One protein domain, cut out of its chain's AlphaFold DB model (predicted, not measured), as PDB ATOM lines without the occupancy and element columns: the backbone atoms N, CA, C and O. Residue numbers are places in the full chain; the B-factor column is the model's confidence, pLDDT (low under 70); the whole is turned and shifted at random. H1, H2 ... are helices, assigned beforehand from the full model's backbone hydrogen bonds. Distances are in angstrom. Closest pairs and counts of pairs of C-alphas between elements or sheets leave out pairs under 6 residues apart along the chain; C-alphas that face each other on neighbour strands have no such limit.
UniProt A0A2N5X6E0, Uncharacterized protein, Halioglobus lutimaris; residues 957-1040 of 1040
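This is residues 957 to 1040 of the 1040 residues of an uncharacterized protein of Halioglobus lutimaris (UniProt A0A2N5X6E0). Three helices, H1, H2 and H3, make an up-and-down bundle, each running against the one before it, with their centres at the corners of a triangle. The short helix H4 folds back along H2 and H3, and a long loop, residues 969 to 982, joins H1 to H2 round one end. The printed part has 84 residues, with five named helices, H1 to H5 in chain order, and no named strand; the class is all helix. It is compact, with a radius of gyration of the C-alphas of 12.3 A, and only just elongated, spanning 35 by 23 by 21 A.

H1, residues 957 to 968, begins at C-alpha 957 (82.661, 146.958, 118.970) and measures 16.6 A. H2, residues 983 to 997, measures 21.0 A. H3, residues 1003 to 1018, measures 22.8 A. H4, residues 1022 to 1028, measures 10.5 A. H5, residues 1031 to 1034, ends at C-alpha 1034 (66.912, 150.526, 128.646).

H3 is the hub. It touches H1, closest at the C-alphas of Gly 958 and Leu 1005, 6.1 A apart, the same way at a tilt of 36 degrees, only just steep. H2 and H3 form a hairpin at a shallow tilt of 24 degrees; their closest C-alphas, of Pro 984 and Leu 1016, are 5.9 A apart. H3 and H4 form another at 21 degrees, H3 touching with residues 1010 to 1017 alone; the C-alphas of Leu 1013 and Ser 1024, the closest, are 5.1 A apart. H4 also touches H2, closest at the C-alphas of Ala 988 and Ser 1024, 5.8 A. H5 is near H2 and H3; H1 is apart from H4 and H5. Every O i to N i+4 pair is within hydrogen-bond range in H2 and H3, 7 of 8 in H1 and 2 of 3 in H4; H5 is too short for one.

The C-alphas of Gly 977 and Thr 1039, the two farthest apart, are 36.6 A apart. The printed part has no cut; the link H1 to H2 is long. Mean pLDDT of the printed part is 82.0, with residues 972 to 973, 980 and 1035 to 1040 under 70.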
ATOM      1  N   ALA A 957      83.769 147.611 118.265       93.69
ATOM      2  CA  ALA A 957      82.661 146.958 118.970       93.69
ATOM      3  C   ALA A 957      81.731 146.172 118.030       93.69
ATOM      4  O   ALA A 957      81.267 145.085 118.368       93.69
ATOM      5  N   GLY A 958      81.493 146.698 116.822       93.62
ATOM      6  CA  GLY A 958      80.696 146.021 115.799       93.62
ATOM      7  C   GLY A 958      81.316 144.708 115.319       93.62
ATOM      8  O   GLY A 958      80.593 143.723 115.189       93.62
ATOM      9  N   ALA A 959      82.639 144.685 115.116       93.94
ATOM     10  CA  ALA A 959      83.361 143.481 114.708       93.94
ATOM     11  C   ALA A 959      83.343 142.431 115.824       93.94
ATOM     12  O   ALA A 959      82.968 141.290 115.570       93.94
ATOM     13  N   PHE A 960      83.628 142.841 117.066       96.38
ATOM     14  CA  PHE A 960      83.542 141.962 118.235       96.38
ATOM     15  C   PHE A 960      82.156 141.312 118.351       96.38
ATOM     16  O   PHE A 960      82.041 140.095 118.481       96.38
ATOM     17  N   ALA A 961      81.090 142.111 118.233       94.69
ATOM     18  CA  ALA A 961      79.728 141.601 118.324       94.69
ATOM     19  C   ALA A 961      79.407 140.584 117.213       94.69
ATOM     20  O   ALA A 961      78.774 139.563 117.470       94.69
ATOM     21  N   GLU A 962      79.844 140.837 115.976       94.81
ATOM     22  CA  GLU A 962      79.638 139.917 114.848       94.81
ATOM     23  C   GLU A 962      80.432 138.617 114.976       94.81
ATOM     24  O   GLU A 962      79.915 137.555 114.628       94.81
ATOM     25  N   GLN A 963      81.665 138.695 115.470       95.25
ATOM     26  CA  GLN A 963      82.529 137.539 115.690       95.25
ATOM     27  C   GLN A 963      81.962 136.638 116.783       95.25
ATOM     28  O   GLN A 963      81.792 135.444 116.553       95.25
ATOM     29  N   VAL A 964      81.592 137.208 117.936       94.12
ATOM     30  CA  VAL A 964      81.003 136.447 119.045       94.12
ATOM     31  C   VAL A 964      79.685 135.801 118.615       94.12
ATOM     32  O   VAL A 964      79.520 134.597 118.801       94.12
ATOM     33  N   LEU A 965      78.781 136.554 117.971       92.88
ATOM     34  CA  LEU A 965      77.495 136.024 117.492       92.88
ATOM     35  C   LEU A 965      77.651 134.871 116.496       92.88
ATOM     36  O   LEU A 965      76.850 133.939 116.521       92.88
ATOM     37  N   ALA A 966      78.668 134.914 115.633       91.25
ATOM     38  CA  ALA A 966      78.921 133.849 114.666       91.25
ATOM     39  C   ALA A 966      79.314 132.515 115.316       91.25
ATOM     40  O   ALA A 966      79.175 131.472 114.686       91.25
ATOM     41  N   ILE A 967      79.801 132.546 116.555       90.06
ATOM     42  CA  ILE A 967      80.248 131.361 117.289       90.06
ATOM     43  C   ILE A 967      79.101 130.785 118.104       90.06
ATOM     44  O   ILE A 967      78.833 129.590 118.045       90.06
ATOM     45  N   ILE A 968      78.425 131.645 118.864       86.69
ATOM     46  CA  ILE A 968      77.379 131.213 119.790       86.69
ATOM     47  C   ILE A 968      76.073 130.870 119.065       86.69
ATOM     48  O   ILE A 968      75.263 130.130 119.614       86.69
ATOM     49  N   GLY A 969      75.871 131.365 117.834       76.81
ATOM     50  CA  GLY A 969      74.633 131.228 117.054       76.81
ATOM     51  C   GLY A 969      74.125 129.797 116.835       76.81
ATOM     52  O   GLY A 969      72.921 129.618 116.665       76.81
ATOM     53  N   ASP A 970      75.004 128.793 116.904       72.75
ATOM     54  CA  ASP A 970      74.660 127.365 116.798       72.75
ATOM     55  C   ASP A 970      74.099 126.767 118.114       72.75
ATOM     56  O   ASP A 970      73.735 125.592 118.160       72.75
ATOM     57  N   GLY A 971      74.015 127.561 119.188       70.81
ATOM     58  CA  GLY A 971      73.513 127.162 120.506       70.81
ATOM     59  C   GLY A 971      74.604 126.667 121.474       70.81
ATOM     60  O   GLY A 971      75.706 126.309 121.047       70.81
ATOM     61  N   PRO A 972      74.320 126.631 122.792       66.69
ATOM     62  CA  PRO A 972      75.318 126.372 123.838       66.69
ATOM     63  C   PRO A 972      75.955 124.976 123.768       66.69
ATOM     64  O   PRO A 972      77.133 124.827 124.088       66.69
ATOM     65  N   ASP A 973      75.231 123.970 123.270       67.19
ATOM     66  CA  ASP A 973      75.729 122.591 123.130       67.19
ATOM     67  C   ASP A 973      76.884 122.461 122.118       67.19
ATOM     68  O   ASP A 973      77.652 121.498 122.150       67.19
ATOM     69  N   SER A 974      77.045 123.448 121.230       72.19
ATOM     70  CA  SER A 974      78.119 123.489 120.230       72.19
ATOM     71  C   SER A 974      79.453 124.048 120.766       72.19
ATOM     72  O   SER A 974      80.479 123.952 120.086       72.19
ATOM     73  N   LEU A 975      79.465 124.592 121.992       81.31
ATOM     74  CA  LEU A 975      80.580 125.343 122.586       81.31
ATOM     75  C   LEU A 975      81.427 124.466 123.525       81.31
ATOM     76  O   LEU A 975      81.326 124.517 124.759       81.31
ATOM     77  N   LYS A 976      82.277 123.618 122.933       71.50
ATOM     78  CA  LYS A 976      83.116 122.669 123.683       71.50
ATOM     79  C   LYS A 976      84.130 123.391 124.579       71.50
ATOM     80  O   LYS A 976      84.924 124.218 124.132       71.50
ATOM     81  N   GLY A 977      84.118 123.033 125.863       74.00
ATOM     82  CA  GLY A 977      85.038 123.563 126.871       74.00
ATOM     83  C   GLY A 977      84.662 124.931 127.442       74.00
ATOM     84  O   GLY A 977      85.363 125.395 128.327       74.00
ATOM     85  N   TRP A 978      83.575 125.576 126.997       81.06
ATOM     86  CA  TRP A 978      83.157 126.876 127.549       81.06
ATOM     87  C   TRP A 978      82.476 126.752 128.919       81.06
ATOM     88  O   TRP A 978      82.622 127.625 129.777       81.06
ATOM     89  N   HIS A 979      81.737 125.666 129.147       74.06
ATOM     90  CA  HIS A 979      81.021 125.428 130.398       74.06
ATOM     91  C   HIS A 979      81.990 125.326 131.588       74.06
ATOM     92  O   HIS A 979      82.962 124.577 131.548       74.06
ATOM     93  N   GLY A 980      81.720 126.085 132.656       66.31
ATOM     94  CA  GLY A 980      82.570 126.132 133.854       66.31
ATOM     95  C   GLY A 980      83.810 127.035 133.745       66.31
ATOM     96  O   GLY A 980      84.558 127.133 134.716       66.31
ATOM     97  N   THR A 981      84.018 127.720 132.614       74.81
ATOM     98  CA  THR A 981      85.107 128.701 132.420       74.81
ATOM     99  C   THR A 981      84.651 130.139 132.687       74.81
ATOM    100  O   THR A 981      83.465 130.412 132.882       74.81
ATOM    101  N   PHE A 982      85.594 131.085 132.672       79.12
ATOM    102  CA  PHE A 982      85.301 132.519 132.763       79.12
ATOM    103  C   PHE A 982      84.951 133.169 131.415       79.12
ATOM    104  O   PHE A 982      84.665 134.364 131.396       79.12
ATOM    105  N   ILE A 983      84.916 132.414 130.308       86.00
ATOM    106  CA  ILE A 983      84.632 132.934 128.960       86.00
ATOM    107  C   ILE A 983      83.322 133.747 128.916       86.00
ATOM    108  O   ILE A 983      83.383 134.909 128.509       86.00
ATOM    109  N   PRO A 984      82.162 133.239 129.396       88.06
ATOM    110  CA  PRO A 984      80.925 134.027 129.413       88.06
ATOM    111  C   PRO A 984      81.057 135.353 130.172       88.06
ATOM    112  O   PRO A 984      80.620 136.397 129.696       88.06
ATOM    113  N   ALA A 985      81.720 135.325 131.332       85.19
ATOM    114  CA  ALA A 985      81.899 136.505 132.172       85.19
ATOM    115  C   ALA A 985      82.813 137.554 131.514       85.19
ATOM    116  O   ALA A 985      82.515 138.745 131.581       85.19
ATOM    117  N   ARG A 986      83.890 137.114 130.851       91.75
ATOM    118  CA  ARG A 986      84.813 137.977 130.097       91.75
ATOM    119  C   ARG A 986      84.123 138.626 128.894       91.75
ATOM    120  O   ARG A 986      84.280 139.824 128.668       91.75
ATOM    121  N   ILE A 987      83.290 137.876 128.159       93.31
ATOM    122  CA  ILE A 987      82.477 138.436 127.064       93.31
ATOM    123  C   ILE A 987      81.523 139.507 127.608       93.31
ATOM    124  O   ILE A 987      81.450 140.595 127.041       93.31
ATOM    125  N   ALA A 988      80.821 139.232 128.712       90.25
ATOM    126  CA  ALA A 988      79.902 140.189 129.330       90.25
ATOM    127  C   ALA A 988      80.611 141.488 129.760       90.25
ATOM    128  O   ALA A 988      80.089 142.582 129.540       90.25
ATOM    129  N   GLU A 989      81.816 141.381 130.321       91.38
ATOM    130  CA  GLU A 989      82.646 142.527 130.709       91.38
ATOM    131  C   GLU A 989      83.089 143.363 129.497       91.38
ATOM    132  O   GLU A 989      82.990 144.591 129.519       91.38
ATOM    133  N   LEU A 990      83.491 142.718 128.397       94.19
ATOM    134  CA  LEU A 990      83.816 143.409 127.145       94.19
ATOM    135  C   LEU A 990      82.587 144.085 126.518       94.19
ATOM    136  O   LEU A 990      82.684 145.230 126.077       94.19
ATOM    137  N   VAL A 991      81.419 143.428 126.523       93.69
ATOM    138  CA  VAL A 991      80.150 144.039 126.082       93.69
ATOM    139  C   VAL A 991      79.831 145.269 126.926       93.69
ATOM    140  O   VAL A 991      79.487 146.314 126.374       93.69
ATOM    141  N   GLN A 992      79.980 145.177 128.251       91.44
ATOM    142  CA  GLN A 992      79.796 146.314 129.146       91.44
ATOM    143  C   GLN A 992      80.746 147.456 128.778       91.44
ATOM    144  O   GLN A 992      80.291 148.586 128.602       91.44
ATOM    145  N   HIS A 993      82.042 147.178 128.636       93.00
ATOM    146  CA  HIS A 993      83.047 148.181 128.280       93.00
ATOM    147  C   HIS A 993      82.721 148.872 126.951       93.00
ATOM    148  O   HIS A 993      82.664 150.100 126.897       93.00
ATOM    149  N   PHE A 994      82.435 148.109 125.891       93.62
ATOM    150  CA  PHE A 994      82.100 148.673 124.583       93.62
ATOM    151  C   PHE A 994      80.791 149.464 124.595       93.62
ATOM    152  O   PHE A 994      80.714 150.512 123.960       93.62
ATOM    153  N   ALA A 995      79.789 149.017 125.357       89.81
ATOM    154  CA  ALA A 995      78.535 149.745 125.495       89.81
ATOM    155  C   ALA A 995      78.707 151.113 126.171       89.81
ATOM    156  O   ALA A 995      78.021 152.062 125.799       89.81
ATOM    157  N   HIS A 996      79.632 151.230 127.132       89.44
ATOM    158  CA  HIS A 996      79.964 152.509 127.764       89.44
ATOM    159  C   HIS A 996      80.847 153.383 126.866       89.44
ATOM    160  O   HIS A 996      80.607 154.584 126.769       89.44
ATOM    161  N   ARG A 997      81.855 152.795 126.203       90.44
ATOM    162  CA  ARG A 997      82.783 153.516 125.315       90.44
ATOM    163  C   ARG A 997      82.062 154.142 124.122       90.44
ATOM    164  O   ARG A 997      82.327 155.293 123.793       90.44
ATOM    165  N   ASP A 998      81.146 153.398 123.505       87.00
ATOM    166  CA  ASP A 998      80.476 153.791 122.260       87.00
ATOM    167  C   ASP A 998      79.079 154.395 122.517       87.00
ATOM    168  O   ASP A 998      78.223 154.386 121.632       87.00
ATOM    169  N   ALA A 999      78.819 154.905 123.728       83.62
ATOM    170  CA  ALA A 999      77.554 155.543 124.083       83.62
ATOM    171  C   ALA A 999      77.418 156.956 123.455       83.62
ATOM    172  O   ALA A 999      78.331 157.772 123.600       83.62
ATOM    173  N   PRO A1000      76.271 157.307 122.831       83.94
ATOM    174  CA  PRO A1000      75.110 156.457 122.560       83.94
ATOM    175  C   PRO A1000      75.365 155.484 121.397       83.94
ATOM    176  O   PRO A1000      75.743 155.888 120.296       83.94
ATOM    177  N   MET A1001      75.098 154.196 121.627       87.25
ATOM    178  CA  MET A1001      75.313 153.151 120.624       87.25
ATOM    179  C   MET A1001      74.304 153.239 119.475       87.25
ATOM    180  O   MET A1001      73.152 153.641 119.648       87.25
ATOM    181  N   THR A1002      74.695 152.746 118.298       86.44
ATOM    182  CA  THR A1002      73.737 152.511 117.209       86.44
ATOM    183  C   THR A1002      72.747 151.403 117.582       86.44
ATOM    184  O   THR A1002      73.119 150.420 118.226       86.44
ATOM    185  N   LEU A1003      71.495 151.516 117.120       85.62
ATOM    186  CA  LEU A1003      70.445 150.520 117.380       85.62
ATOM    187  C   LEU A1003      70.889 149.096 116.999       85.62
ATOM    188  O   LEU A1003      70.663 148.149 117.747       85.62
ATOM    189  N   THR A1004      71.566 148.951 115.857       88.62
ATOM    190  CA  THR A1004      72.062 147.663 115.359       88.62
ATOM    191  C   THR A1004      73.121 147.049 116.272       88.62
ATOM    192  O   THR A1004      73.074 145.849 116.532       88.62
ATOM    193  N   LEU A1005      74.074 147.845 116.772       89.94
ATOM    194  CA  LEU A1005      75.090 147.356 117.710       89.94
ATOM    195  C   LEU A1005      74.445 146.920 119.025       89.94
ATOM    196  O   LEU A1005      74.731 145.844 119.545       89.94
ATOM    197  N   ALA A1006      73.515 147.730 119.515       87.81
ATOM    198  CA  ALA A1006      72.858 147.491 120.781       87.81
ATOM    199  C   ALA A1006      71.961 146.232 120.744       87.81
ATOM    200  O   ALA A1006      71.975 145.435 121.678       87.81
ATOM    201  N   GLN A1007      71.281 145.971 119.619       89.12
ATOM    202  CA  GLN A1007      70.568 144.708 119.370       89.12
ATOM    203  C   GLN A1007      71.502 143.490 119.330       89.12
ATOM    204  O   GLN A1007      71.146 142.432 119.844       89.12
ATOM    205  N   LYS A1008      72.692 143.615 118.724       92.81
ATOM    206  CA  LYS A1008      73.683 142.526 118.698       92.81
ATOM    207  C   LYS A1008      74.189 142.202 120.104       92.81
ATOM    208  O   LYS A1008      74.235 141.033 120.467       92.81
ATOM    209  N   PHE A1009      74.508 143.219 120.905       93.38
ATOM    210  CA  PHE A1009      74.911 143.029 122.297       93.38
ATOM    211  C   PHE A1009      73.809 142.413 123.156       93.38
ATOM    212  O   PHE A1009      74.106 141.497 123.913       93.38
ATOM    213  N   LEU A1010      72.548 142.826 122.993       90.25
ATOM    214  CA  LEU A1010      71.431 142.188 123.697       90.25
ATOM    215  C   LEU A1010      71.331 140.692 123.382       90.25
ATOM    216  O   LEU A1010      71.247 139.898 124.313       90.25
ATOM    217  N   ARG A1011      71.457 140.301 122.105       90.62
ATOM    218  CA  ARG A1011      71.474 138.882 121.702       90.62
ATOM    219  C   ARG A1011      72.633 138.106 122.321       90.62
ATOM    220  O   ARG A1011      72.438 136.974 122.739       90.62
ATOM    221  N   ILE A1012      73.827 138.701 122.388       91.69
ATOM    222  CA  ILE A1012      74.966 138.074 123.073       91.69
ATOM    223  C   ILE A1012      74.617 137.862 124.547       91.69
ATOM    224  O   ILE A1012      74.729 136.745 125.035       91.69
ATOM    225  N   LEU A1013      74.149 138.906 125.240       90.94
ATOM    226  CA  LEU A1013      73.796 138.823 126.657       90.94
ATOM    227  C   LEU A1013      72.697 137.783 126.919       90.94
ATOM    228  O   LEU A1013      72.827 137.041 127.885       90.94
ATOM    229  N   ASP A1014      71.674 137.678 126.060       88.56
ATOM    230  CA  ASP A1014      70.614 136.661 126.177       88.56
ATOM    231  C   ASP A1014      71.214 135.248 126.195       88.56
ATOM    232  O   ASP A1014      70.940 134.444 127.083       88.56
ATOM    233  N   MET A1015      72.124 134.971 125.261       85.88
ATOM    234  CA  MET A1015      72.762 133.662 125.138       85.88
ATOM    235  C   MET A1015      73.715 133.369 126.302       85.88
ATOM    236  O   MET A1015      73.813 132.230 126.751       85.88
ATOM    237  N   LEU A1016      74.393 134.387 126.838       86.38
ATOM    238  CA  LEU A1016      75.222 134.234 128.038       86.38
ATOM    239  C   LEU A1016      74.378 133.960 129.294       86.38
ATOM    240  O   LEU A1016      74.808 133.198 130.162       86.38
ATOM    241  N   VAL A1017      73.172 134.536 129.385       85.50
ATOM    242  CA  VAL A1017      72.208 134.232 130.454       85.50
ATOM    243  C   VAL A1017      71.755 132.777 130.375       85.50
ATOM    244  O   VAL A1017      71.753 132.101 131.406       85.50
ATOM    245  N   ASP A1018      71.458 132.274 129.175       81.00
ATOM    246  CA  ASP A1018      71.112 130.861 128.959       81.00
ATOM    247  C   ASP A1018      72.261 129.914 129.358       81.00
ATOM    248  O   ASP A1018      72.023 128.822 129.873       81.00
ATOM    249  N   MET A1019      73.516 130.357 129.217       75.06
ATOM    250  CA  MET A1019      74.711 129.643 129.697       75.06
ATOM    251  C   MET A1019      74.969 129.788 131.211       75.06
ATOM    252  O   MET A1019      75.946 129.244 131.732       75.06
ATOM    253  N   GLY A1020      74.108 130.507 131.939       74.19
ATOM    254  CA  GLY A1020      74.168 130.656 133.393       74.19
ATOM    255  C   GLY A1020      74.950 131.871 133.909       74.19
ATOM    256  O   GLY A1020      75.163 131.972 135.123       74.19
ATOM    257  N   ASP A1021      75.358 132.815 133.049       79.00
ATOM    258  CA  ASP A1021      76.016 134.050 133.489       79.00
ATOM    259  C   ASP A1021      75.006 135.080 134.026       79.00
ATOM    260  O   ASP A1021      74.319 135.798 133.299       79.00
ATOM    261  N   ARG A1022      74.942 135.198 135.356       77.19
ATOM    262  CA  ARG A1022      74.020 136.121 136.041       77.19
ATOM    263  C   ARG A1022      74.362 137.602 135.832       77.19
ATOM    264  O   ARG A1022      73.492 138.445 136.046       77.19
ATOM    265  N   ARG A1023      75.604 137.940 135.458       76.62
ATOM    266  CA  ARG A1023      76.021 139.337 135.216       76.62
ATOM    267  C   ARG A1023      75.383 139.876 133.942       76.62
ATOM    268  O   ARG A1023      74.913 141.012 133.937       76.62
ATOM    269  N   SER A1024      75.294 139.040 132.912       84.25
ATOM    270  CA  SER A1024      74.647 139.374 131.645       84.25
ATOM    271  C   SER A1024      73.184 139.792 131.830       84.25
ATOM    272  O   SER A1024      72.777 140.818 131.292       84.25
ATOM    273  N   ALA A1025      72.430 139.110 132.701       81.25
ATOM    274  CA  ALA A1025      71.045 139.480 133.025       81.25
ATOM    275  C   ALA A1025      70.935 140.875 133.674       81.25
ATOM    276  O   ALA A1025      70.001 141.629 133.405       81.25
ATOM    277  N   ALA A1026      71.897 141.246 134.525       81.44
ATOM    278  CA  ALA A1026      71.932 142.577 135.127       81.44
ATOM    279  C   ALA A1026      72.299 143.662 134.097       81.44
ATOM    280  O   ALA A1026      71.716 144.748 134.118       81.44
ATOM    281  N   LEU A1027      73.222 143.361 133.176       83.44
ATOM    282  CA  LEU A1027      73.652 144.273 132.110       83.44
ATOM    283  C   LEU A1027      72.519 144.625 131.143       83.44
ATOM    284  O   LEU A1027      72.397 145.789 130.764       83.44
ATOM    285  N   GLN A1028      71.645 143.669 130.813       81.69
ATOM    286  CA  GLN A1028      70.457 143.908 129.979       81.69
ATOM    287  C   GLN A1028      69.515 144.978 130.555       81.69
ATOM    288  O   GLN A1028      68.846 145.689 129.808       81.69
ATOM    289  N   LEU A1029      69.476 145.122 131.884       79.50
ATOM    290  CA  LEU A1029      68.656 146.109 132.599       79.50
ATOM    291  C   LEU A1029      69.394 147.442 132.849       79.50
ATOM    292  O   LEU A1029      68.844 148.354 133.488       79.50
ATOM    293  N   GLY A1030      70.638 147.555 132.377       76.00
ATOM    294  CA  GLY A1030      71.490 148.733 132.503       76.00
ATOM    295  C   GLY A1030      71.024 149.911 131.647       76.00
ATOM    296  O   GLY A1030      70.315 149.751 130.653       76.00
ATOM    297  N   GLU A1031      71.432 151.125 132.026       72.69
ATOM    298  CA  GLU A1031      71.017 152.370 131.356       72.69
ATOM    299  C   GLU A1031      71.351 152.388 129.860       72.69
ATOM    300  O   GLU A1031      70.526 152.835 129.068       72.69
ATOM    301  N   ALA A1032      72.482 151.795 129.466       73.88
ATOM    302  CA  ALA A1032      72.913 151.683 128.072       73.88
ATOM    303  C   ALA A1032      71.945 150.885 127.172       73.88
ATOM    304  O   ALA A1032      71.980 151.051 125.952       73.88
ATOM    305  N   PHE A1033      71.082 150.037 127.751       80.56
ATOM    306  CA  PHE A1033      70.170 149.165 127.006       80.56
ATOM    307  C   PHE A1033      68.675 149.452 127.238       80.56
ATOM    308  O   PHE A1033      67.840 149.027 126.440       80.56
ATOM    309  N   ARG A1034      68.315 150.226 128.277       70.75
ATOM    310  CA  ARG A1034      66.912 150.526 128.646       70.75
ATOM    311  C   ARG A1034      66.095 151.225 127.557       70.75
ATOM    312  O   ARG A1034      64.877 151.057 127.518       70.75
ATOM    313  N   GLU A1035      66.733 152.025 126.705       63.00
ATOM    314  CA  GLU A1035      66.047 152.834 125.684       63.00
ATOM    315  C   GLU A1035      65.867 152.112 124.337       63.00
ATOM    316  O   GLU A1035      65.173 152.612 123.450       63.00
ATOM    317  N   ILE A1036      66.419 150.901 124.187       65.44
ATOM    318  CA  ILE A1036      66.330 150.098 122.962       65.44
ATOM    319  C   ILE A1036      64.967 149.400 122.925       65.44
ATOM    320  O   ILE A1036      64.825 148.207 123.189       65.44
ATOM    321  N   ARG A1037      63.910 150.158 122.632       52.94
ATOM    322  CA  ARG A1037      62.589 149.576 122.378       52.94
ATOM    323  C   ARG A1037      62.553 148.948 120.990       52.94
ATOM    324  O   ARG A1037      62.847 149.605 119.993       52.94
ATOM    325  N   ALA A1038      62.134 147.683 120.951       44.28
ATOM    326  CA  ALA A1038      61.784 146.956 119.742       44.28
ATOM    327  C   ALA A1038      60.791 147.776 118.903       44.28
ATOM    328  O   ALA A1038      59.632 147.960 119.278       44.28
ATOM    329  N   THR A1039      61.256 148.293 117.771       32.91
ATOM    330  CA  THR A1039      60.367 148.545 116.641       32.91
ATOM    331  C   THR A1039      60.191 147.192 115.965       32.91
ATOM    332  O   THR A1039      61.172 146.607 115.511       32.91
ATOM    333  N   ASN A1040      58.968 146.662 116.052       31.89
ATOM    334  CA  ASN A1040      58.542 145.423 115.399       31.89
ATOM    335  C   ASN A1040      58.883 145.392 113.910       31.89
ATOM    336  O   ASN A1040      58.737 146.458 113.262       31.89
TER     337      ASN A1040